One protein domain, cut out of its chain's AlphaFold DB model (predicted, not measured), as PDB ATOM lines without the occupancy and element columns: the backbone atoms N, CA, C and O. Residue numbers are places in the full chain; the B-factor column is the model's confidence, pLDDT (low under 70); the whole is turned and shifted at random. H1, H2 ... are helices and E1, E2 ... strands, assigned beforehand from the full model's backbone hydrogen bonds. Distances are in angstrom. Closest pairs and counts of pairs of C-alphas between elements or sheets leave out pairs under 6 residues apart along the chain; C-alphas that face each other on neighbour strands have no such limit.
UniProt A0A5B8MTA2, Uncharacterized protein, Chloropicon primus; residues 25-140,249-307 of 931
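AT A GLANCE: This is residues 25 to 140 and 249 to 307 of the 931 residues of an uncharacterized protein of Chloropicon primus (UniProt A0A5B8MTA2). A strongly twisted six-stranded sheet forms the core, with H1 over one face and H2 along the other; H3 packs on H2 and rises from the sheet, and H4 grazes it. Beside edge strand E5 lies a separate hairpin, E7 and E8, while residues 134 to 140 and 302 to 307 stick out. The 175 printed residues include five named helices and eight named strands, in the order H1 E1 E2 E3 H2 E4 E5 H3 H4 E6 E7 E8 H5; the class is mixed. The large sheet runs E3 E2 E1 E6 E4 E5, antiparallel throughout. The whole is compact, with a radius of gyration of the C-alphas of 16.8 A and spans of 57 by 38 by 31 A.

HOW THE PARTS SIT: E1, residues 53 to 56, E2, residues 62 to 68, and E3, residues 74 to 77, form a meander, each strand the antiparallel neighbour of the one before, with N 55 and O 64 at 2.9 A and N 75 and O 67 at 2.8 A. E6, residues 264 to 268, is the antiparallel neighbour of E1, with N 54 and O 266 within hydrogen-bond range at 2.9 A, and of E4, residues 106 to 111, with N 267 and O 108 within hydrogen-bond range at 2.8 A. E5, residues 117 to 121, forms a hairpin with E4, with N 107 and O 120 at 2.8 A. H1, residues 25 to 36, is on the sheet at a height of 8.9 A; its closest C-alphas to E2 are Ser 32 and Ser 64, 6.6 A. H2, residues 84 to 95, is on the opposite face, height 8.3 A, along E6 at 5 degrees on the local plane. Three layers result: helices on both faces of one sheet, with H3, residues 122 to 140, on the same face as H2. H3 stands up from the sheet at 62 degrees and, with residues 122 to 130 alone, touches H2 at a shallow tilt of 14 degrees, opposite ways; the closest C-alphas, Lys 85 and Val 129, are 6.1 A apart. H4, residues 249 to 261, is close to but not clearly touching H3, C-alphas Ile 128 and Phe 256 being 6.5 A apart. E7, residues 278 to 285, and E8, residues 290 to 297, form a hairpin with N 281 and O 294 at 2.9 A; C-alphas Arg 117 of E5 and Val 291 of E8, the closest, are 5.8 A apart. H5, residues 302 to 305, is not on the sheet. Every O i to N i+4 pair is within hydrogen-bond range in H1, H2, H3 and H4; H5 is too short for one.

IN THESE COORDINATES: H1 begins at C-alpha 25, (156.576, 121.173, 112.811), and H5 ends at C-alpha 305, (159.496, 157.171, 127.793). H3 measures 27.2 A, E8 21.9 A and E7 20.8 A.

THE WHOLE: Residues 141 to 248 are not printed; C-alphas 140 and 249 are 25.0 A apart across the cut. The link from H1 to E1, residues 37 to 52, is long. Mean pLDDT of the printed part is 75.1, and residues 271 to 307 are among the 48 under 70.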
ATOM      1  N   GLY A  25     157.379 121.132 111.590       77.00
ATOM      2  CA  GLY A  25     156.576 121.173 112.811       77.00
ATOM      3  C   GLY A  25     157.405 121.235 114.101       77.00
ATOM      4  O   GLY A  25     157.035 121.960 115.021       77.00
ATOM      5  N   GLU A  26     158.561 120.564 114.180       81.69
ATOM      6  CA  GLU A  26     159.450 120.649 115.348       81.69
ATOM      7  C   GLU A  26     160.144 122.023 115.438       81.69
ATOM      8  O   GLU A  26     160.425 122.499 116.541       81.69
ATOM      9  N   GLN A  27     160.401 122.699 114.308       77.31
ATOM     10  CA  GLN A  27     160.902 124.079 114.318       77.31
ATOM     11  C   GLN A  27     159.827 125.065 114.780       77.31
ATOM     12  O   GLN A  27     160.092 125.848 115.694       77.31
ATOM     13  N   ILE A  28     158.608 125.005 114.231       82.06
ATOM     14  CA  ILE A  28     157.531 125.912 114.663       82.06
ATOM     15  C   ILE A  28     157.180 125.686 116.132       82.06
ATOM     16  O   ILE A  28     157.045 126.643 116.892       82.06
ATOM     17  N   TYR A  29     157.128 124.431 116.576       84.88
ATOM     18  CA  TYR A  29     156.868 124.104 117.974       84.88
ATOM     19  C   TYR A  29     157.938 124.662 118.931       84.88
ATOM     20  O   TYR A  29     157.619 125.037 120.059       84.88
ATOM     21  N   LYS A  30     159.201 124.787 118.490       85.56
ATOM     22  CA  LYS A  30     160.254 125.487 119.253       85.56
ATOM     23  C   LYS A  30     160.015 126.996 119.324       85.56
ATOM     24  O   LYS A  30     160.249 127.565 120.386       85.56
ATOM     25  N   TRP A  31     159.537 127.624 118.248       84.38
ATOM     26  CA  TRP A  31     159.183 129.050 118.235       84.38
ATOM     27  C   TRP A  31     157.954 129.355 119.094       84.38
ATOM     28  O   TRP A  31     158.022 130.243 119.938       84.38
ATOM     29  N   SER A  32     156.882 128.568 118.980       88.75
ATOM     30  CA  SER A  32     155.719 128.664 119.872       88.75
ATOM     31  C   SER A  32     156.142 128.514 121.342       88.75
ATOM     32  O   SER A  32     155.960 129.435 122.135       88.75
ATOM     33  N   LYS A  33     156.899 127.460 121.692       88.25
ATOM     34  CA  LYS A  33     157.467 127.297 123.047       88.25
ATOM     35  C   LYS A  33     158.437 128.394 123.487       88.25
ATOM     36  O   LYS A  33     158.702 128.512 124.686       88.25
ATOM     37  N   MET A  34     159.035 129.139 122.560       87.88
ATOM     38  CA  MET A  34     159.854 130.304 122.888       87.88
ATOM     39  C   MET A  34     158.955 131.473 123.284       87.88
ATOM     40  O   MET A  34     159.162 132.030 124.359       87.88
ATOM     41  N   PHE A  35     157.944 131.799 122.475       86.94
ATOM     42  CA  PHE A  35     156.999 132.880 122.753       86.94
ATOM     43  C   PHE A  35     156.119 132.603 123.982       86.94
ATOM     44  O   PHE A  35     155.908 133.512 124.781       86.94
ATOM     45  N   ASP A  36     155.717 131.352 124.224       89.88
ATOM     46  CA  ASP A  36     154.965 130.949 125.422       89.88
ATOM     47  C   ASP A  36     155.714 131.270 126.727       89.88
ATOM     48  O   ASP A  36     155.108 131.653 127.727       89.88
ATOM     49  N   LYS A  37     157.052 131.182 126.718       87.25
ATOM     50  CA  LYS A  37     157.911 131.571 127.854       87.25
ATOM     51  C   LYS A  37     158.030 133.083 128.046       87.25
ATOM     52  O   LYS A  37     158.625 133.510 129.031       87.25
ATOM     53  N   LEU A  38     157.532 133.880 127.103       84.94
ATOM     54  CA  LEU A  38     157.489 135.340 127.195       84.94
ATOM     55  C   LEU A  38     156.087 135.849 127.568       84.94
ATOM     56  O   LEU A  38     155.927 137.036 127.851       84.94
ATOM     57  N   LEU A  39     155.077 134.968 127.596       88.19
ATOM     58  CA  LEU A  39     153.736 135.307 128.062       88.19
ATOM     59  C   LEU A  39     153.758 135.620 129.570       88.19
ATOM     60  O   LEU A  39     154.390 134.881 130.332       88.19
ATOM     61  N   PRO A  40     153.006 136.629 130.053       83.75
ATOM     62  CA  PRO A  40     152.904 136.959 131.477       83.75
ATOM     63  C   PRO A  40     152.497 135.790 132.389       83.75
ATOM     64  O   PRO A  40     152.867 135.775 133.561       83.75
ATOM     65  N   SER A  41     151.763 134.805 131.857       83.88
ATOM     66  CA  SER A  41     151.352 133.576 132.552       83.88
ATOM     67  C   SER A  41     152.513 132.637 132.898       83.88
ATOM     68  O   SER A  41     152.390 131.847 133.828       83.88
ATOM     69  N   SER A  42     153.655 132.745 132.210       84.31
ATOM     70  CA  SER A  42     154.878 131.981 132.510       84.31
ATOM     71  C   SER A  42     155.611 132.451 133.778       84.31
ATOM     72  O   SER A  42     156.606 131.848 134.179       84.31
ATOM     73  N   GLY A  43     155.166 133.559 134.385       80.81
ATOM     74  CA  GLY A  43     155.857 134.254 135.474       80.81
ATOM     75  C   GLY A  43     156.923 135.252 134.999       80.81
ATOM     76  O   GLY A  43     157.296 136.148 135.758       80.81
ATOM     77  N   LEU A  44     157.371 135.178 133.739       75.19
ATOM     78  CA  LEU A  44     158.344 136.110 133.167       75.19
ATOM     79  C   LEU A  44     157.643 137.313 132.509       75.19
ATOM     80  O   LEU A  44     157.388 137.333 131.308       75.19
ATOM     81  N   LYS A  45     157.361 138.364 133.289       76.06
ATOM     82  CA  LYS A  45     156.826 139.637 132.763       76.06
ATOM     83  C   LYS A  45     157.906 140.449 132.040       76.06
ATOM     84  O   LYS A  45     158.467 141.393 132.596       76.06
ATOM     85  N   MET A  46     158.188 140.101 130.789       76.75
ATOM     86  CA  MET A  46     159.114 140.849 129.941       76.75
ATOM     87  C   MET A  46     158.357 141.850 129.055       76.75
ATOM     88  O   MET A  46     157.469 141.457 128.303       76.75
ATOM     89  N   ARG A  47     158.716 143.141 129.129       78.94
ATOM     90  CA  ARG A  47     158.262 144.145 128.151       78.94
ATOM     91  C   ARG A  47     159.115 144.027 126.884       78.94
ATOM     92  O   ARG A  47     160.293 144.390 126.915       78.94
ATOM     93  N   VAL A  48     158.535 143.493 125.814       79.75
ATOM     94  CA  VAL A  48     159.133 143.348 124.480       79.75
ATOM     95  C   VAL A  48     158.048 143.612 123.448       79.75
ATOM     96  O   VAL A  48     157.032 142.922 123.432       79.75
ATOM     97  N   ASN A  49     158.312 144.565 122.554       77.50
ATOM     98  CA  ASN A  49     157.488 144.778 121.376       77.50
ATOM     99  C   ASN A  49     157.810 143.689 120.351       77.50
ATOM    100  O   ASN A  49     158.789 143.779 119.611       77.50
ATOM    101  N   LEU A  50     156.994 142.643 120.345       83.69
ATOM    102  CA  LEU A  50     156.919 141.672 119.267       83.69
ATOM    103  C   LEU A  50     155.957 142.217 118.189       83.69
ATOM    104  O   LEU A  50     154.805 142.512 118.524       83.69
ATOM    105  N   PRO A  51     156.388 142.353 116.920       87.00
ATOM    106  CA  PRO A  51     155.477 142.582 115.797       87.00
ATOM    107  C   PRO A  51     154.364 141.536 115.794       87.00
ATOM    108  O   PRO A  51     154.618 140.398 116.193       87.00
ATOM    109  N   ASP A  52     153.157 141.871 115.338       91.12
ATOM    110  CA  ASP A  52     152.079 140.879 115.334       91.12
ATOM    111  C   ASP A  52     152.496 139.642 114.508       91.12
ATOM    112  O   ASP A  52     153.058 139.788 113.418       91.12
ATOM    113  N   THR A  53     152.346 138.436 115.070       93.31
ATOM    114  CA  THR A  53     152.996 137.208 114.572       93.31
ATOM    115  C   THR A  53     152.066 135.995 114.640       93.31
ATOM    116  O   THR A  53     151.632 135.593 115.720       93.31
ATOM    117  N   ILE A  54     151.835 135.344 113.498       94.56
ATOM    118  CA  ILE A  54     151.037 134.117 113.367       94.56
ATOM    119  C   ILE A  54     151.947 132.958 112.954       94.56
ATOM    120  O   ILE A  54     152.679 133.062 111.970       94.56
ATOM    121  N   LEU A  55     151.876 131.837 113.677       93.50
ATOM    122  CA  LEU A  55     152.547 130.583 113.327       93.50
ATOM    123  C   LEU A  55     151.537 129.586 112.744       93.50
ATOM    124  O   LEU A  55     150.530 129.288 113.389       93.50
ATOM    125  N   VAL A  56     151.819 129.057 111.552       92.69
ATOM    126  CA  VAL A  56     150.949 128.145 110.792       92.69
ATOM    127  C   VAL A  56     151.719 126.869 110.452       92.69
ATOM    128  O   VAL A  56     152.842 126.934 109.950       92.69
ATOM    129  N   ASP A  57     151.145 125.702 110.744       92.12
ATOM    130  CA  ASP A  57     151.764 124.414 110.425       92.12
ATOM    131  C   ASP A  57     151.607 124.009 108.946       92.12
ATOM    132  O   ASP A  57     150.935 124.668 108.153       92.12
ATOM    133  N   SER A  58     152.239 122.897 108.561       88.12
ATOM    134  CA  SER A  58     152.128 122.328 107.211       88.12
ATOM    135  C   SER A  58     150.726 121.805 106.872       88.12
ATOM    136  O   SER A  58     150.421 121.608 105.702       88.12
ATOM    137  N   GLU A  59     149.858 121.597 107.868       89.12
ATOM    138  CA  GLU A  59     148.441 121.261 107.679       89.12
ATOM    139  C   GLU A  59     147.559 122.518 107.557       89.12
ATOM    140  O   GLU A  59     146.331 122.418 107.505       89.12
ATOM    141  N   GLN A  60     148.172 123.709 107.478       88.31
ATOM    142  CA  GLN A  60     147.506 125.010 107.382       88.31
ATOM    143  C   GLN A  60     146.651 125.353 108.613       88.31
ATOM    144  O   GLN A  60     145.758 126.205 108.545       88.31
ATOM    145  N   LYS A  61     146.932 124.713 109.754       90.88
ATOM    146  CA  LYS A  61     146.350 125.054 111.051       90.88
ATOM    147  C   LYS A  61     147.215 126.115 111.706       90.88
ATOM    148  O   LYS A  61     148.441 126.024 111.756       90.88
ATOM    149  N   ILE A  62     146.561 127.133 112.244       93.00
ATOM    150  CA  ILE A  62     147.241 128.136 113.050       93.00
ATOM    151  C   ILE A  62     147.582 127.481 114.395       93.00
ATOM    152  O   ILE A  62     146.689 127.028 115.111       93.00
ATOM    153  N   LEU A  63     148.864 127.427 114.741       92.56
ATOM    154  CA  LEU A  63     149.324 126.870 116.014       92.56
ATOM    155  C   LEU A  63     149.218 127.893 117.148       92.56
ATOM    156  O   LEU A  63     148.855 127.550 118.271       92.56
ATOM    157  N   SER A  64     149.536 129.153 116.855       94.12
ATOM    158  CA  SER A  64     149.597 130.231 117.845       94.12
ATOM    159  C   SER A  64     149.638 131.598 117.166       94.12
ATOM    160  O   SER A  64     150.275 131.747 116.120       94.12
ATOM    161  N   TRP A  65     149.033 132.602 117.798       95.12
ATOM    162  CA  TRP A  65     149.066 133.996 117.358       95.12
ATOM    163  C   TRP A  65     149.512 134.873 118.531       95.12
ATOM    164  O   TRP A  65     148.818 134.940 119.543       95.12
ATOM    165  N   TYR A  66     150.665 135.528 118.399       94.00
ATOM    166  CA  TYR A  66     151.249 136.408 119.410       94.00
ATOM    167  C   TYR A  66     151.246 137.864 118.938       94.00
ATOM    168  O   TYR A  66     151.829 138.177 117.902       94.00
ATOM    169  N   CYS A  67     150.665 138.751 119.743       92.31
ATOM    170  CA  CYS A  67     150.695 140.200 119.552       92.31
ATOM    171  C   CYS A  67     151.304 140.897 120.781       92.31
ATOM    172  O   CYS A  67     151.449 140.289 121.845       92.31
ATOM    173  N   THR A  68     151.643 142.181 120.659       88.19
ATOM    174  CA  THR A  68     152.041 143.006 121.810       88.19
ATOM    175  C   THR A  68     150.855 143.830 122.308       88.19
ATOM    176  O   THR A  68     150.242 144.567 121.543       88.19
ATOM    177  N   THR A  69     150.547 143.719 123.599       87.75
ATOM    178  CA  THR A  69     149.580 144.582 124.301       87.75
ATOM    179  C   THR A  69     150.048 146.037 124.372       87.75
ATOM    180  O   THR A  69     151.245 146.305 124.361       87.75
ATOM    181  N   GLU A  70     149.127 146.980 124.582       83.44
ATOM    182  CA  GLU A  70     149.452 148.402 124.811       83.44
ATOM    183  C   GLU A  70     150.485 148.617 125.937       83.44
ATOM    184  O   GLU A  70     151.322 149.511 125.864       83.44
ATOM    185  N   GLY A  71     150.500 147.744 126.956       83.81
ATOM    186  CA  GLY A  71     151.495 147.758 128.037       83.81
ATOM    187  C   GLY A  71     152.896 147.242 127.662       83.81
ATOM    188  O   GLY A  71     153.751 147.113 128.543       83.81
ATOM    189  N   GLY A  72     153.138 146.899 126.392       84.50
ATOM    190  CA  GLY A  72     154.413 146.381 125.888       84.50
ATOM    191  C   GLY A  72     154.690 144.911 126.232       84.50
ATOM    192  O   GLY A  72     155.833 144.472 126.124       84.50
ATOM    193  N   TYR A  73     153.688 144.149 126.687       87.31
ATOM    194  CA  TYR A  73     153.817 142.717 126.999       87.31
ATOM    195  C   TYR A  73     153.282 141.850 125.861       87.31
ATOM    196  O   TYR A  73     152.239 142.167 125.286       87.31
ATOM    197  N   ILE A  74     153.934 140.716 125.604       89.88
ATOM    198  CA  ILE A  74     153.475 139.733 124.617       89.88
ATOM    199  C   ILE A  74     152.225 139.021 125.152       89.88
ATOM    200  O   ILE A  74     152.221 138.505 126.270       89.88
ATOM    201  N   SER A  75     151.173 138.959 124.342       92.50
ATOM    202  CA  SER A  75     149.950 138.200 124.604       92.50
ATOM    203  C   SER A  75     149.669 137.227 123.467       92.50
ATOM    204  O   SER A  75     149.795 137.584 122.299       92.50
ATOM    205  N   SER A  76     149.228 136.012 123.800       93.75
ATOM    206  CA  SER A  76     148.644 135.109 122.808       93.75
ATOM    207  C   SER A  76     147.185 135.494 122.590       93.75
ATOM    208  O   SER A  76     146.409 135.513 123.550       93.75
ATOM    209  N   LYS A  77     146.783 135.732 121.341       93.06
ATOM    210  CA  LYS A  77     145.367 135.679 120.958       93.06
ATOM    211  C   LYS A  77     144.885 134.227 121.016       93.06
ATOM    212  O   LYS A  77     145.672 133.292 120.850       93.06
ATOM    213  N   SER A  78     143.592 134.030 121.277       87.25
ATOM    214  CA  SER A  78     142.990 132.694 121.246       87.25
ATOM    215  C   SER A  78     142.728 132.278 119.805       87.25
ATOM    216  O   SER A  78     141.996 132.945 119.081       87.25
ATOM    217  N   VAL A  79     143.324 131.158 119.406       83.25
ATOM    218  CA  VAL A  79     143.294 130.643 118.029       83.25
ATOM    219  C   VAL A  79     142.203 129.580 117.826       83.25
ATOM    220  O   VAL A  79     141.851 129.237 116.707       83.25
ATOM    221  N   GLN A  80     141.607 129.070 118.910       77.06
ATOM    222  CA  GLN A  80     140.783 127.847 118.921       77.06
ATOM    223  C   GLN A  80     139.489 127.879 118.080       77.06
ATOM    224  O   GLN A  80     138.758 126.889 118.060       77.06
ATOM    225  N   ARG A  81     139.158 129.004 117.436       70.06
ATOM    226  CA  ARG A  81     137.947 129.170 116.614       70.06
ATOM    227  C   ARG A  81     138.170 129.871 115.276       70.06
ATOM    228  O   ARG A  81     137.229 129.908 114.494       70.06
ATOM    229  N   SER A  82     139.354 130.422 115.010       84.50
ATOM    230  CA  SER A  82     139.623 131.120 113.754       84.50
ATOM    231  C   SER A  82     140.131 130.150 112.691       84.50
ATOM    232  O   SER A  82     141.085 129.399 112.888       84.50
ATOM    233  N   THR A  83     139.500 130.182 111.523       90.31
ATOM    234  CA  THR A  83     140.084 129.622 110.303       90.31
ATOM    235  C   THR A  83     141.335 130.414 109.913       90.31
ATOM    236  O   THR A  83     141.463 131.596 110.247       90.31
ATOM    237  N   LEU A  84     142.242 129.806 109.135       89.31
ATOM    238  CA  LEU A  84     143.404 130.517 108.579       89.31
ATOM    239  C   LEU A  84     142.980 131.797 107.842       89.31
ATOM    240  O   LEU A  84     143.629 132.830 107.977       89.31
ATOM    241  N   LYS A  85     141.853 131.752 107.122       90.00
ATOM    242  CA  LYS A  85     141.281 132.918 106.448       90.00
ATOM    243  C   LYS A  85     140.913 134.030 107.421       90.00
ATOM    244  O   LYS A  85     141.296 135.171 107.183       90.00
ATOM    245  N   GLU A  86     140.159 133.725 108.473       91.44
ATOM    246  CA  GLU A  86     139.719 134.725 109.450       91.44
ATOM    247  C   GLU A  86     140.918 135.338 110.163       91.44
ATOM    248  O   GLU A  86     141.026 136.558 110.193       91.44
ATOM    249  N   ALA A  87     141.872 134.520 110.621       91.00
ATOM    250  CA  ALA A  87     143.072 135.026 111.279       91.00
ATOM    251  C   ALA A  87     143.926 135.892 110.346       91.00
ATOM    252  O   ALA A  87     144.322 136.979 110.743       91.00
ATOM    253  N   VAL A  88     144.161 135.480 109.094       90.81
ATOM    254  CA  VAL A  88     144.898 136.297 108.110       90.81
ATOM    255  C   VAL A  88     144.134 137.573 107.737       90.81
ATOM    256  O   VAL A  88     144.743 138.623 107.547       90.81
ATOM    257  N   THR A  89     142.803 137.517 107.656       90.38
ATOM    258  CA  THR A  89     141.968 138.691 107.360       90.38
ATOM    259  C   THR A  89     141.979 139.682 108.523       90.38
ATOM    260  O   THR A  89     142.151 140.874 108.286       90.38
ATOM    261  N   GLU A  90     141.857 139.205 109.762       90.88
ATOM    262  CA  GLU A  90     141.909 140.012 110.985       90.88
ATOM    263  C   GLU A  90     143.325 140.570 111.228       90.88
ATOM    264  O   GLU A  90     143.487 141.742 111.550       90.88
ATOM    265  N   PHE A  91     144.366 139.775 110.984       90.19
ATOM    266  CA  PHE A  91     145.774 140.188 110.997       90.19
ATOM    267  C   PHE A  91     146.050 141.318 110.002       90.19
ATOM    268  O   PHE A  91     146.581 142.362 110.375       90.19
ATOM    269  N   CYS A  92     145.608 141.160 108.752       87.94
ATOM    270  CA  CYS A  92     145.654 142.230 107.763       87.94
ATOM    271  C   CYS A  92     144.762 143.423 108.148       87.94
ATOM    272  O   CYS A  92     145.121 144.550 107.847       87.94
ATOM    273  N   ALA A  93     143.607 143.238 108.788       86.25
ATOM    274  CA  ALA A  93     142.790 144.371 109.229       86.25
ATOM    275  C   ALA A  93     143.534 145.212 110.284       86.25
ATOM    276  O   ALA A  93     143.744 146.402 110.070       86.25
ATOM    277  N   ASN A  94     144.022 144.565 111.345       81.69
ATOM    278  CA  ASN A  94     144.686 145.215 112.478       81.69
ATOM    279  C   ASN A  94     146.051 145.836 112.115       81.69
ATOM    280  O   ASN A  94     146.458 146.827 112.713       81.69
ATOM    281  N   MET A  95     146.792 145.266 111.155       71.56
ATOM    282  CA  MET A  95     148.133 145.759 110.793       71.56
ATOM    283  C   MET A  95     148.156 147.105 110.066       71.56
ATOM    284  O   MET A  95     149.205 147.751 110.042       71.56
ATOM    285  N   PHE A  96     147.063 147.475 109.396       63.81
ATOM    286  CA  PHE A  96     147.077 148.500 108.348       63.81
ATOM    287  C   PHE A  96     146.212 149.728 108.662       63.81
ATOM    288  O   PHE A  96     145.912 150.499 107.754       63.81
ATOM    289  N   GLU A  97     145.833 149.929 109.927       66.00
ATOM    290  CA  GLU A  97     145.165 151.164 110.363       66.00
ATOM    291  C   GLU A  97     146.108 152.381 110.326       66.00
ATOM    292  O   GLU A  97     145.670 153.478 109.991       66.00
ATOM    293  N   ASP A  98     147.412 152.196 110.589       66.19
ATOM    294  CA  ASP A  98     148.415 153.269 110.497       66.19
ATOM    295  C   ASP A  98     149.323 153.103 109.267       66.19
ATOM    296  O   ASP A  98     150.439 152.576 109.326       66.19
ATOM    297  N   THR A  99     148.840 153.593 108.123       71.75
ATOM    298  CA  THR A  99     149.576 153.606 106.845       71.75
ATOM    299  C   THR A  99     150.911 154.348 106.922       71.75
ATOM    300  O   THR A  99     151.800 154.067 106.123       71.75
ATOM    301  N   ARG A 100     151.120 155.232 107.908       71.00
ATOM    302  CA  ARG A 100     152.411 155.910 108.127       71.00
ATOM    303  C   ARG A 100     153.528 154.941 108.511       71.00
ATOM    304  O   ARG A 100     154.690 155.214 108.234       71.00
ATOM    305  N   VAL A 101     153.192 153.821 109.151       66.75
ATOM    306  CA  VAL A 101     154.178 152.862 109.667       66.75
ATOM    307  C   VAL A 101     154.495 151.765 108.646       66.75
ATOM    308  O   VAL A 101     155.625 151.286 108.598       66.75
ATOM    309  N   ASN A 102     153.541 151.390 107.789       75.00
ATOM    310  CA  ASN A 102     153.749 150.424 106.706       75.00
ATOM    311  C   ASN A 102     153.017 150.875 105.423       75.00
ATOM    312  O   ASN A 102     151.998 150.285 105.058       75.00
ATOM    313  N   PRO A 103     153.521 151.916 104.728       75.81
ATOM    314  CA  PRO A 103     152.807 152.562 103.617       75.81
ATOM    315  C   PRO A 103     152.562 151.633 102.425       75.81
ATOM    316  O   PRO A 103     151.562 151.761 101.730       75.81
ATOM    317  N   ASN A 104     153.441 150.649 102.231       77.69
ATOM    318  CA  ASN A 104     153.364 149.697 101.123       77.69
ATOM    319  C   ASN A 104     152.599 148.405 101.476       77.69
ATOM    320  O   ASN A 104     152.563 147.476 100.670       77.69
ATOM    321  N   LEU A 105     152.005 148.329 102.676       84.56
ATOM    322  CA  LEU A 105     151.169 147.217 103.145       84.56
ATOM    323  C   LEU A 105     151.838 145.828 103.028       84.56
ATOM    324  O   LEU A 105     151.175 144.835 102.715       84.56
ATOM    325  N   TYR A 106     153.155 145.751 103.255       86.12
ATOM    326  CA  TYR A 106     153.905 144.492 103.190       86.12
ATOM    327  C   TYR A 106     153.730 143.647 104.455       86.12
ATOM    328  O   TYR A 106     153.516 144.158 105.552       86.12
ATOM    329  N   VAL A 107     153.899 142.339 104.303       87.06
ATOM    330  CA  VAL A 107     153.912 141.344 105.375       87.06
ATOM    331  C   VAL A 107     155.135 140.458 105.182       87.06
ATOM    332  O   VAL A 107     155.423 140.024 104.065       87.06
ATOM    333  N   ALA A 108     155.857 140.172 106.264       87.00
ATOM    334  CA  ALA A 108     156.963 139.229 106.234       87.00
ATOM    335  C   ALA A 108     156.434 137.796 106.367       87.00
ATOM    336  O   ALA A 108     155.754 137.466 107.338       87.00
ATOM    337  N   VAL A 109     156.771 136.943 105.402       87.31
ATOM    338  CA  VAL A 109     156.465 135.509 105.409       87.31
ATOM    339  C   VAL A 109     157.769 134.726 105.483       87.31
ATOM    340  O   VAL A 109     158.670 134.931 104.668       87.31
ATOM    341  N   ALA A 110     157.893 133.832 106.461       85.06
ATOM    342  CA  ALA A 110     159.069 132.983 106.638       85.06
ATOM    343  C   ALA A 110     158.679 131.501 106.617       85.06
ATOM    344  O   ALA A 110     157.896 131.052 107.452       85.06
ATOM    345  N   TYR A 111     159.255 130.742 105.685       82.12
ATOM    346  CA  TYR A 111     159.049 129.302 105.535       82.12
ATOM    347  C   TYR A 111     160.091 128.519 106.335       82.12
ATOM    348  O   TYR A 111     161.293 128.775 106.213       82.12
ATOM    349  N   PHE A 112     159.647 127.545 107.130       74.25
ATOM    350  CA  PHE A 112     160.541 126.826 108.046       74.25
ATOM    351  C   PHE A 112     161.384 125.733 107.370       74.25
ATOM    352  O   PHE A 112     162.532 125.545 107.779       74.25
ATOM    353  N   ALA A 113     160.868 125.089 106.315       71.31
ATOM    354  CA  ALA A 113     161.576 124.060 105.543       71.31
ATOM    355  C   ALA A 113     162.899 124.572 104.944       71.31
ATOM    356  O   ALA A 113     163.988 124.103 105.278       71.31
ATOM    357  N   ASP A 114     162.803 125.593 104.087       73.56
ATOM    358  CA  ASP A 114     163.915 126.045 103.239       73.56
ATOM    359  C   ASP A 114     164.637 127.272 103.810       73.56
ATOM    360  O   ASP A 114     165.589 127.781 103.213       73.56
ATOM    361  N   GLN A 115     164.149 127.807 104.936       72.50
ATOM    362  CA  GLN A 115     164.540 129.112 105.487       72.50
ATOM    363  C   GLN A 115     164.322 130.280 104.499       72.50
ATOM    364  O   GLN A 115     164.900 131.359 104.667       72.50
ATOM    365  N   ARG A 116     163.489 130.073 103.467       74.31
ATOM    366  CA  ARG A 116     163.061 131.102 102.510       74.31
ATOM    367  C   ARG A 116     162.233 132.154 103.241       74.31
ATOM    368  O   ARG A 116     161.375 131.823 104.059       74.31
ATOM    369  N   ARG A 117     162.483 133.425 102.933       78.31
ATOM    370  CA  ARG A 117     161.751 134.566 103.490       78.31
ATOM    371  C   ARG A 117     161.318 135.474 102.352       78.31
ATOM    372  O   ARG A 117     162.145 135.811 101.509       78.31
ATOM    373  N   VAL A 118     160.044 135.840 102.337       84.00
ATOM    374  CA  VAL A 118     159.400 136.601 101.264       84.00
ATOM    375  C   VAL A 118     158.642 137.771 101.887       84.00
ATOM    376  O   VAL A 118     158.037 137.627 102.949       84.00
ATOM    377  N   LEU A 119     158.691 138.934 101.242       85.00
ATOM    378  CA  LEU A 119     157.796 140.048 101.542       85.00
ATOM    379  C   LEU A 119     156.647 139.986 100.540       85.00
ATOM    380  O   LEU A 119     156.879 140.122  99.343       85.00
ATOM    381  N   LEU A 120     155.431 139.765 101.029       87.62
ATOM    382  CA  LEU A 120     154.215 139.748 100.214       87.62
ATOM    383  C   LEU A 120     153.379 140.984 100.540       87.62
ATOM    384  O   LEU A 120     153.356 141.421 101.695       87.62
ATOM    385  N   ARG A 121     152.680 141.560  99.560       87.75
ATOM    386  CA  ARG A 121     151.720 142.636  99.838       87.75
ATOM    387  C   ARG A 121     150.458 142.049 100.469       87.75
ATOM    388  O   ARG A 121     150.119 140.877 100.280       87.75
ATOM    389  N   ARG A 122     149.702 142.895 101.174       87.94
ATOM    390  CA  ARG A 122     148.353 142.588 101.682       87.94
ATOM    391  C   ARG A 122     147.452 141.951 100.618       87.94
ATOM    392  O   ARG A 122     146.731 141.004 100.925       87.94
ATOM    393  N   SER A 123     147.470 142.487  99.396       88.69
ATOM    394  CA  SER A 123     146.724 141.966  98.242       88.69
ATOM    395  C   SER A 123     147.034 140.496  97.993       88.69
ATOM    396  O   SER A 123     146.123 139.681  97.867       88.69
ATOM    397  N   ASP A 124     148.319 140.169  97.987       89.50
ATOM    398  CA  ASP A 124     148.851 138.898  97.518       89.50
ATOM    399  C   ASP A 124     148.513 137.812  98.538       89.50
ATOM    400  O   ASP A 124     147.945 136.791  98.175       89.50
ATOM    401  N   ILE A 125     148.711 138.084  99.833       88.25
ATOM    402  CA  ILE A 125     148.309 137.183 100.926       88.25
ATOM    403  C   ILE A 125     146.792 136.946 100.952       88.25
ATOM    404  O   ILE A 125     146.344 135.811 101.133       88.25
ATOM    405  N   LEU A 126     145.977 137.988 100.757       89.19
ATOM    406  CA  LEU A 126     144.521 137.822 100.717       89.19
ATOM    407  C   LEU A 126     144.077 137.035  99.475       89.19
ATOM    408  O   LEU A 126     143.160 136.219  99.571       89.19
ATOM    409  N   ASN A 127     144.726 137.230  98.327       87.94
ATOM    410  CA  ASN A 127     144.468 136.464  97.106       87.94
ATOM    411  C   ASN A 127     144.928 135.005  97.236       87.94
ATOM    412  O   ASN A 127     144.183 134.110  96.835       87.94
ATOM    413  N   ILE A 128     146.072 134.772  97.885       85.94
ATOM    414  CA  ILE A 128     146.589 133.461  98.291       85.94
ATOM    415  C   ILE A 128     145.504 132.700  99.065       85.94
ATOM    416  O   ILE A 128     144.973 131.694  98.582       85.94
ATOM    417  N   VAL A 129     145.037 133.272 100.179       87.06
ATOM    418  CA  VAL A 129     143.962 132.704 101.010       87.06
ATOM    419  C   VAL A 129     142.663 132.464 100.224       87.06
ATOM    420  O   VAL A 129     142.067 131.390 100.334       87.06
ATOM    421  N   ARG A 130     142.220 133.422  99.398       87.94
ATOM    422  CA  ARG A 130     140.985 133.300  98.596       87.94
ATOM    423  C   ARG A 130     141.057 132.180  97.555       87.94
ATOM    424  O   ARG A 130     140.076 131.458  97.379       87.94
ATOM    425  N   LYS A 131     142.178 132.027  96.840       86.50
ATOM    426  CA  LYS A 131     142.340 130.968  95.825       86.50
ATOM    427  C   LYS A 131     142.422 129.590  96.499       86.50
ATOM    428  O   LYS A 131     141.852 128.649  95.956       86.50
ATOM    429  N   LYS A 132     142.932 129.479  97.738       84.38
ATOM    430  CA  LYS A 132     142.822 128.241  98.536       84.38
ATOM    431  C   LYS A 132     141.378 127.868  98.863       84.38
ATOM    432  O   LYS A 132     140.990 126.732  98.618       84.38
ATOM    433  N   GLU A 133     140.555 128.817  99.324       86.06
ATOM    434  CA  GLU A 133     139.121 128.553  99.543       86.06
ATOM    435  C   GLU A 133     138.414 128.091  98.263       86.06
ATOM    436  O   GLU A 133     137.509 127.261  98.324       86.06
ATOM    437  N   ARG A 134     138.795 128.636  97.097       87.81
ATOM    438  CA  ARG A 134     138.268 128.181  95.802       87.81
ATOM    439  C   ARG A 134     138.684 126.734  95.529       87.81
ATOM    440  O   ARG A 134     137.814 125.931  95.206       87.81
ATOM    441  N   MET A 135     139.955 126.374  95.729       85.81
ATOM    442  CA  MET A 135     140.417 124.987  95.576       85.81
ATOM    443  C   MET A 135     139.670 124.034  96.518       85.81
ATOM    444  O   MET A 135     139.032 123.103  96.031       85.81
ATOM    445  N   GLU A 136     139.631 124.318  97.824       86.88
ATOM    446  CA  GLU A 136     138.921 123.503  98.827       86.88
ATOM    447  C   GLU A 136     137.426 123.339  98.493       86.88
ATOM    448  O   GLU A 136     136.875 122.243  98.622       86.88
ATOM    449  N   LYS A 137     136.764 124.393  97.989       90.50
ATOM    450  CA  LYS A 137     135.380 124.310  97.488       90.50
ATOM    451  C   LYS A 137     135.265 123.393  96.273       90.50
ATOM    452  O   LYS A 137     134.418 122.502  96.291       90.50
ATOM    453  N   THR A 138     136.131 123.537  95.266       92.25
ATOM    454  CA  THR A 138     136.093 122.665  94.076       92.25
ATOM    455  C   THR A 138     136.425 121.206  94.401       92.25
ATOM    456  O   THR A 138     135.862 120.303  93.788       92.25
ATOM    457  N   GLU A 139     137.286 120.932  95.383       90.50
ATOM    458  CA  GLU A 139     137.566 119.570  95.852       90.50
ATOM    459  C   GLU A 139     136.391 118.983  96.638       90.50
ATOM    460  O   GLU A 139     136.022 117.822  96.428       90.50
ATOM    461  N   ALA A 140     135.745 119.783  97.491       92.19
ATOM    462  CA  ALA A 140     134.520 119.390  98.176       92.19
ATOM    463  C   ALA A 140     133.375 119.120  97.183       92.19
ATOM    464  O   ALA A 140     132.631 118.153  97.357       92.19
ATOM    465  N   GLU A 249     151.925 135.946  87.013       67.94
ATOM    466  CA  GLU A 249     150.990 134.949  87.551       67.94
ATOM    467  C   GLU A 249     151.662 133.583  87.783       67.94
ATOM    468  O   GLU A 249     151.437 132.987  88.840       67.94
ATOM    469  N   GLU A 250     152.559 133.122  86.901       72.50
ATOM    470  CA  GLU A 250     153.331 131.884  87.104       72.50
ATOM    471  C   GLU A 250     154.267 131.986  88.323       72.50
ATOM    472  O   GLU A 250     154.302 131.082  89.165       72.50
ATOM    473  N   ILE A 251     154.969 133.114  88.498       67.50
ATOM    474  CA  ILE A 251     155.806 133.362  89.685       67.50
ATOM    475  C   ILE A 251     154.955 133.352  90.964       67.50
ATOM    476  O   ILE A 251     155.356 132.759  91.975       67.50
ATOM    477  N   ILE A 252     153.773 133.977  90.936       61.91
ATOM    478  CA  ILE A 252     152.827 133.958  92.057       61.91
ATOM    479  C   ILE A 252     152.326 132.530  92.311       61.91
ATOM    480  O   ILE A 252     152.261 132.123  93.469       61.91
ATOM    481  N   GLU A 253     152.026 131.738  91.280       67.88
ATOM    482  CA  GLU A 253     151.553 130.352  91.400       67.88
ATOM    483  C   GLU A 253     152.639 129.385  91.915       67.88
ATOM    484  O   GLU A 253     152.361 128.518  92.753       67.88
ATOM    485  N   GLY A 254     153.902 129.591  91.536       70.44
ATOM    486  CA  GLY A 254     155.047 128.905  92.137       70.44
ATOM    487  C   GLY A 254     155.167 129.193  93.639       70.44
ATOM    488  O   GLY A 254     155.260 128.268  94.452       70.44
ATOM    489  N   GLN A 255     155.073 130.469  94.034       66.44
ATOM    490  CA  GLN A 255     155.042 130.870  95.449       66.44
ATOM    491  C   GLN A 255     153.803 130.327  96.184       66.44
ATOM    492  O   GLN A 255     153.883 129.981  97.363       66.44
ATOM    493  N   PHE A 256     152.674 130.200  95.489       66.12
ATOM    494  CA  PHE A 256     151.408 129.680  96.006       66.12
ATOM    495  C   PHE A 256     151.504 128.208  96.419       66.12
ATOM    496  O   PHE A 256     151.043 127.816  97.495       66.12
ATOM    497  N   LYS A 257     152.124 127.381  95.572       73.38
ATOM    498  CA  LYS A 257     152.323 125.948  95.826       73.38
ATOM    499  C   LYS A 257     153.221 125.711  97.045       73.38
ATOM    500  O   LYS A 257     152.952 124.812  97.848       73.38
ATOM    501  N   ASP A 258     154.232 126.560  97.222       68.38
ATOM    502  CA  ASP A 258     155.095 126.578  98.405       68.38
ATOM    503  C   ASP A 258     154.367 127.090  99.661       68.38
ATOM    504  O   ASP A 258     154.580 126.540 100.742       68.38
ATOM    505  N   PHE A 259     153.463 128.070  99.534       74.50
ATOM    506  CA  PHE A 259     152.681 128.603 100.659       74.50
ATOM    507  C   PHE A 259     151.807 127.532 101.330       74.50
ATOM    508  O   PHE A 259     151.688 127.496 102.555       74.50
ATOM    509  N   TYR A 260     151.214 126.630 100.538       74.38
ATOM    510  CA  TYR A 260     150.243 125.655 101.046       74.38
ATOM    511  C   TYR A 260     150.794 124.299 101.468       74.38
ATOM    512  O   TYR A 260     150.152 123.613 102.262       74.38
ATOM    513  N   SER A 261     151.968 123.917 100.978       78.38
ATOM    514  CA  SER A 261     152.582 122.618 101.280       78.38
ATOM    515  C   SER A 261     153.477 122.626 102.526       78.38
ATOM    516  O   SER A 261     153.975 121.577 102.929       78.38
ATOM    517  N   ARG A 262     153.713 123.799 103.129       83.75
ATOM    518  CA  ARG A 262     154.800 124.024 104.090       83.75
ATOM    519  C   ARG A 262     154.324 124.774 105.321       83.75
ATOM    520  O   ARG A 262     153.357 125.528 105.279       83.75
ATOM    521  N   ALA A 263     155.056 124.593 106.411       86.75
ATOM    522  CA  ALA A 263     154.838 125.337 107.640       86.75
ATOM    523  C   ALA A 263     155.491 126.737 107.537       86.75
ATOM    524  O   ALA A 263     156.635 126.859 107.074       86.75
ATOM    525  N   PHE A 264     154.794 127.793 107.970       89.81
ATOM    526  CA  PHE A 264     155.248 129.184 107.826       89.81
ATOM    527  C   PHE A 264     154.869 130.097 109.001       89.81
ATOM    528  O   PHE A 264     154.001 129.805 109.822       89.81
ATOM    529  N   MET A 265     155.555 131.235 109.080       92.06
ATOM    530  CA  MET A 265     155.264 132.340 109.990       92.06
ATOM    531  C   MET A 265     154.869 133.569 109.177       92.06
ATOM    532  O   MET A 265     155.601 133.952 108.265       92.06
ATOM    533  N   LEU A 266     153.755 134.204 109.541       91.69
ATOM    534  CA  LEU A 266     153.412 135.558 109.105       91.69
ATOM    535  C   LEU A 266     153.804 136.531 110.208       91.69
ATOM    536  O   LEU A 266     153.506 136.283 111.377       91.69
ATOM    537  N   GLN A 267     154.443 137.638 109.849       91.50
ATOM    538  CA  GLN A 267     154.839 138.665 110.799       91.50
ATOM    539  C   GLN A 267     154.676 140.067 110.210       91.50
ATOM    540  O   GLN A 267     154.930 140.299 109.024       91.50
ATOM    541  N   GLN A 268     154.259 141.012 111.051       87.62
ATOM    542  CA  GLN A 268     154.141 142.414 110.672       87.62
ATOM    543  C   GLN A 268     155.491 142.984 110.222       87.62
ATOM    544  O   GLN A 268     156.486 142.933 110.950       87.62
ATOM    545  N   TYR A 269     155.516 143.528 109.005       81.94
ATOM    546  CA  TYR A 269     156.688 144.195 108.452       81.94
ATOM    547  C   TYR A 269     156.749 145.645 108.935       81.94
ATOM    548  O   TYR A 269     155.811 146.417 108.738       81.94
ATOM    549  N   PHE A 270     157.888 146.014 109.518       74.94
ATOM    550  CA  PHE A 270     158.228 147.394 109.853       74.94
ATOM    551  C   PHE A 270     159.426 147.842 108.997       74.94
ATOM    552  O   PHE A 270     160.494 147.223 109.110       74.94
ATOM    553  N   PRO A 271     159.290 148.881 108.147       67.31
ATOM    554  CA  PRO A 271     160.394 149.428 107.368       67.31
ATOM    555  C   PRO A 271     161.439 150.077 108.301       67.31
ATOM    556  O   PRO A 271     161.070 150.888 109.154       67.31
ATOM    557  N   PRO A 272     162.748 149.778 108.149       56.44
ATOM    558  CA  PRO A 272     163.784 150.246 109.081       56.44
ATOM    559  C   PRO A 272     163.925 151.766 109.225       56.44
ATOM    560  O   PRO A 272     164.456 152.236 110.226       56.44
ATOM    561  N   SER A 273     163.509 152.531 108.215       48.38
ATOM    562  CA  SER A 273     163.679 153.986 108.152       48.38
ATOM    563  C   SER A 273     162.736 154.762 109.075       48.38
ATOM    564  O   SER A 273     163.072 155.882 109.457       48.38
ATOM    565  N   LEU A 274     161.579 154.192 109.435       47.84
ATOM    566  CA  LEU A 274     160.490 154.934 110.083       47.84
ATOM    567  C   LEU A 274     160.320 154.619 111.574       47.84
ATOM    568  O   LEU A 274     159.866 155.485 112.318       47.84
ATOM    569  N   ASP A 275     160.722 153.433 112.047       48.56
ATOM    570  CA  ASP A 275     160.501 153.036 113.443       48.56
ATOM    571  C   ASP A 275     161.791 152.688 114.209       48.56
ATOM    572  O   ASP A 275     162.288 151.560 114.201       48.56
ATOM    573  N   ARG A 276     162.299 153.668 114.973       48.53
ATOM    574  CA  ARG A 276     163.491 153.540 115.841       48.53
ATOM    575  C   ARG A 276     163.311 152.583 117.036       48.53
ATOM    576  O   ARG A 276     164.264 152.387 117.799       48.53
ATOM    577  N   ARG A 277     162.109 152.029 117.248       47.88
ATOM    578  CA  ARG A 277     161.765 151.135 118.372       47.88
ATOM    579  C   ARG A 277     162.194 149.682 118.126       47.88
ATOM    580  O   ARG A 277     162.346 148.921 119.084       47.88
ATOM    581  N   TYR A 278     162.463 149.313 116.874       48.09
ATOM    582  CA  TYR A 278     162.873 147.965 116.477       48.09
ATOM    583  C   TYR A 278     164.267 147.971 115.841       48.09
ATOM    584  O   TYR A 278     164.597 148.849 115.049       48.09
ATOM    585  N   VAL A 279     165.087 146.961 116.142       45.91
ATOM    586  CA  VAL A 279     166.288 146.653 115.352       45.91
ATOM    587  C   VAL A 279     165.905 145.561 114.359       45.91
ATOM    588  O   VAL A 279     166.069 144.369 114.620       45.91
ATOM    589  N   CYS A 280     165.339 145.981 113.229       46.16
ATOM    590  CA  CYS A 280     165.007 145.102 112.113       46.16
ATOM    591  C   CYS A 280     166.192 145.036 111.144       46.16
ATOM    592  O   CYS A 280     166.423 145.978 110.383       46.16
ATOM    593  N   ARG A 281     166.938 143.925 111.131       43.53
ATOM    594  CA  ARG A 281     167.934 143.669 110.083       43.53
ATOM    595  C   ARG A 281     167.294 142.849 108.968       43.53
ATOM    596  O   ARG A 281     167.110 141.641 109.117       43.53
ATOM    597  N   TYR A 282     167.016 143.518 107.851       51.06
ATOM    598  CA  TYR A 282     166.722 142.892 106.565       51.06
ATOM    599  C   TYR A 282     168.018 142.865 105.752       51.06
ATOM    600  O   TYR A 282     168.533 143.906 105.357       51.06
ATOM    601  N   SER A 283     168.590 141.679 105.560       41.06
ATOM    602  CA  SER A 283     169.842 141.484 104.827       41.06
ATOM    603  C   SER A 283     169.538 140.808 103.499       41.06
ATOM    604  O   SER A 283     169.406 139.587 103.462       41.06
ATOM    605  N   SER A 284     169.428 141.567 102.411       36.78
ATOM    606  CA  SER A 284     169.380 141.005 101.059       36.78
ATOM    607  C   SER A 284     170.779 140.544 100.642       36.78
ATOM    608  O   SER A 284     171.540 141.284 100.023       36.78
ATOM    609  N   ASP A 285     171.137 139.307 100.988       41.03
ATOM    610  CA  ASP A 285     172.344 138.697 100.437       41.03
ATOM    611  C   ASP A 285     172.081 138.278  98.982       41.03
ATOM    612  O   ASP A 285     171.564 137.192  98.702       41.03
ATOM    613  N   LYS A 286     172.413 139.184  98.052       42.12
ATOM    614  CA  LYS A 286     172.215 138.996  96.606       42.12
ATOM    615  C   LYS A 286     172.926 137.748  96.068       42.12
ATOM    616  O   LYS A 286     172.455 137.186  95.088       42.12
ATOM    617  N   ALA A 287     174.010 137.294  96.706       39.59
ATOM    618  CA  ALA A 287     174.782 136.137  96.249       39.59
ATOM    619  C   ALA A 287     174.143 134.784  96.618       39.59
ATOM    620  O   ALA A 287     174.424 133.783  95.965       39.59
ATOM    621  N   SER A 288     173.290 134.732  97.650       43.06
ATOM    622  CA  SER A 288     172.637 133.490  98.097       43.06
ATOM    623  C   SER A 288     171.124 133.449  97.871       43.06
ATOM    624  O   SER A 288     170.494 132.430  98.161       43.06
ATOM    625  N   GLY A 289     170.521 134.545  97.395       38.97
ATOM    626  CA  GLY A 289     169.068 134.679  97.225       38.97
ATOM    627  C   GLY A 289     168.285 134.671  98.546       38.97
ATOM    628  O   GLY A 289     167.058 134.578  98.542       38.97
ATOM    629  N   LYS A 290     168.971 134.745  99.696       37.22
ATOM    630  CA  LYS A 290     168.356 134.647 101.023       37.22
ATOM    631  C   LYS A 290     168.223 136.023 101.657       37.22
ATOM    632  O   LYS A 290     169.210 136.659 102.019       37.22
ATOM    633  N   VAL A 291     166.981 136.436 101.899       40.44
ATOM    634  CA  VAL A 291     166.704 137.581 102.772       40.44
ATOM    635  C   VAL A 291     166.909 137.147 104.225       40.44
ATOM    636  O   VAL A 291     166.126 136.383 104.797       40.44
ATOM    637  N   GLY A 292     167.990 137.621 104.837       40.34
ATOM    638  CA  GLY A 292     168.201 137.575 106.278       40.34
ATOM    639  C   GLY A 292     167.150 138.425 106.984       40.34
ATOM    640  O   GLY A 292     167.019 139.600 106.666       40.34
ATOM    641  N   PHE A 293     166.421 137.849 107.938       42.97
ATOM    642  CA  PHE A 293     165.493 138.576 108.801       42.97
ATOM    643  C   PHE A 293     165.854 138.293 110.252       42.97
ATOM    644  O   PHE A 293     165.825 137.136 110.682       42.97
ATOM    645  N   SER A 294     166.149 139.358 110.985       45.44
ATOM    646  CA  SER A 294     166.259 139.348 112.438       45.44
ATOM    647  C   SER A 294     165.597 140.614 112.963       45.44
ATOM    648  O   SER A 294     166.156 141.700 112.813       45.44
ATOM    649  N   ILE A 295     164.419 140.484 113.576       45.94
ATOM    650  CA  ILE A 295     163.851 141.546 114.410       45.94
ATOM    651  C   ILE A 295     164.276 141.287 115.848       45.94
ATOM    652  O   ILE A 295     163.845 140.324 116.480       45.94
ATOM    653  N   LEU A 296     165.126 142.170 116.361       45.69
ATOM    654  CA  LEU A 296     165.416 142.283 117.783       45.69
ATOM    655  C   LEU A 296     164.718 143.540 118.303       45.69
ATOM    656  O   LEU A 296     165.021 144.663 117.898       45.69
ATOM    657  N   ALA A 297     163.754 143.352 119.200       44.91
ATOM    658  CA  ALA A 297     163.088 144.462 119.867       44.91
ATOM    659  C   ALA A 297     164.083 145.217 120.759       44.91
ATOM    660  O   ALA A 297     164.819 144.606 121.541       44.91
ATOM    661  N   ARG A 298     164.081 146.553 120.699       43.06
ATOM    662  CA  ARG A 298     164.832 147.364 121.662       43.06
ATOM    663  C   ARG A 298     164.057 147.381 122.982       43.06
ATOM    664  O   ARG A 298     162.865 147.677 123.000       43.06
ATOM    665  N   ARG A 299     164.709 147.055 124.103       39.38
ATOM    666  CA  ARG A 299     164.046 147.073 125.417       39.38
ATOM    667  C   ARG A 299     163.775 148.517 125.843       39.38
ATOM    668  O   ARG A 299     164.715 149.285 126.041       39.38
ATOM    669  N   PHE A 300     162.508 148.857 126.061       42.69
ATOM    670  CA  PHE A 300     162.138 150.133 126.668       42.69
ATOM    671  C   PHE A 300     162.522 150.159 128.150       42.69
ATOM    672  O   PHE A 300     162.130 149.292 128.933       42.69
ATOM    673  N   SER A 301     163.298 151.174 128.523       36.84
ATOM    674  CA  SER A 301     163.565 151.553 129.910       36.84
ATOM    675  C   SER A 301     162.725 152.783 130.239       36.84
ATOM    676  O   SER A 301     162.715 153.745 129.475       36.84
ATOM    677  N   GLU A 302     162.058 152.754 131.389       35.97
ATOM    678  CA  GLU A 302     161.060 153.738 131.843       35.97
ATOM    679  C   GLU A 302     161.601 155.184 131.910       35.97
ATOM    680  O   GLU A 302     160.845 156.149 131.821       35.97
ATOM    681  N   ARG A 303     162.932 155.354 131.982       40.28
ATOM    682  CA  ARG A 303     163.600 156.667 131.910       40.28
ATOM    683  C   ARG A 303     163.586 157.324 130.523       40.28
ATOM    684  O   ARG A 303     163.797 158.529 130.458       40.28
ATOM    685  N   TYR A 304     163.380 156.575 129.439       38.19
ATOM    686  CA  TYR A 304     163.363 157.136 128.077       38.19
ATOM    687  C   TYR A 304     161.953 157.473 127.571       38.19
ATOM    688  O   TYR A 304     161.832 158.293 126.668       38.19
ATOM    689  N   THR A 305     160.900 156.891 128.154       41.75
ATOM    690  CA  THR A 305     159.496 157.171 127.793       41.75
ATOM    691  C   THR A 305     158.889 158.292 128.635       41.75
ATOM    692  O   THR A 305     158.200 159.154 128.100       41.75
ATOM    693  N   ASN A 306     159.214 158.379 129.931       37.41
ATOM    694  CA  ASN A 306     158.591 159.387 130.800       37.41
ATOM    695  C   ASN A 306     158.968 160.845 130.462       37.41
ATOM    696  O   ASN A 306     158.235 161.750 130.840       37.41
ATOM    697  N   ASN A 307     160.049 161.084 129.710       35.81
ATOM    698  CA  ASN A 307     160.394 162.425 129.213       35.81
ATOM    699  C   ASN A 307     159.690 162.803 127.890       35.81
ATOM    700  O   ASN A 307     159.873 163.925 127.425       35.81
TER     701      ASN A 307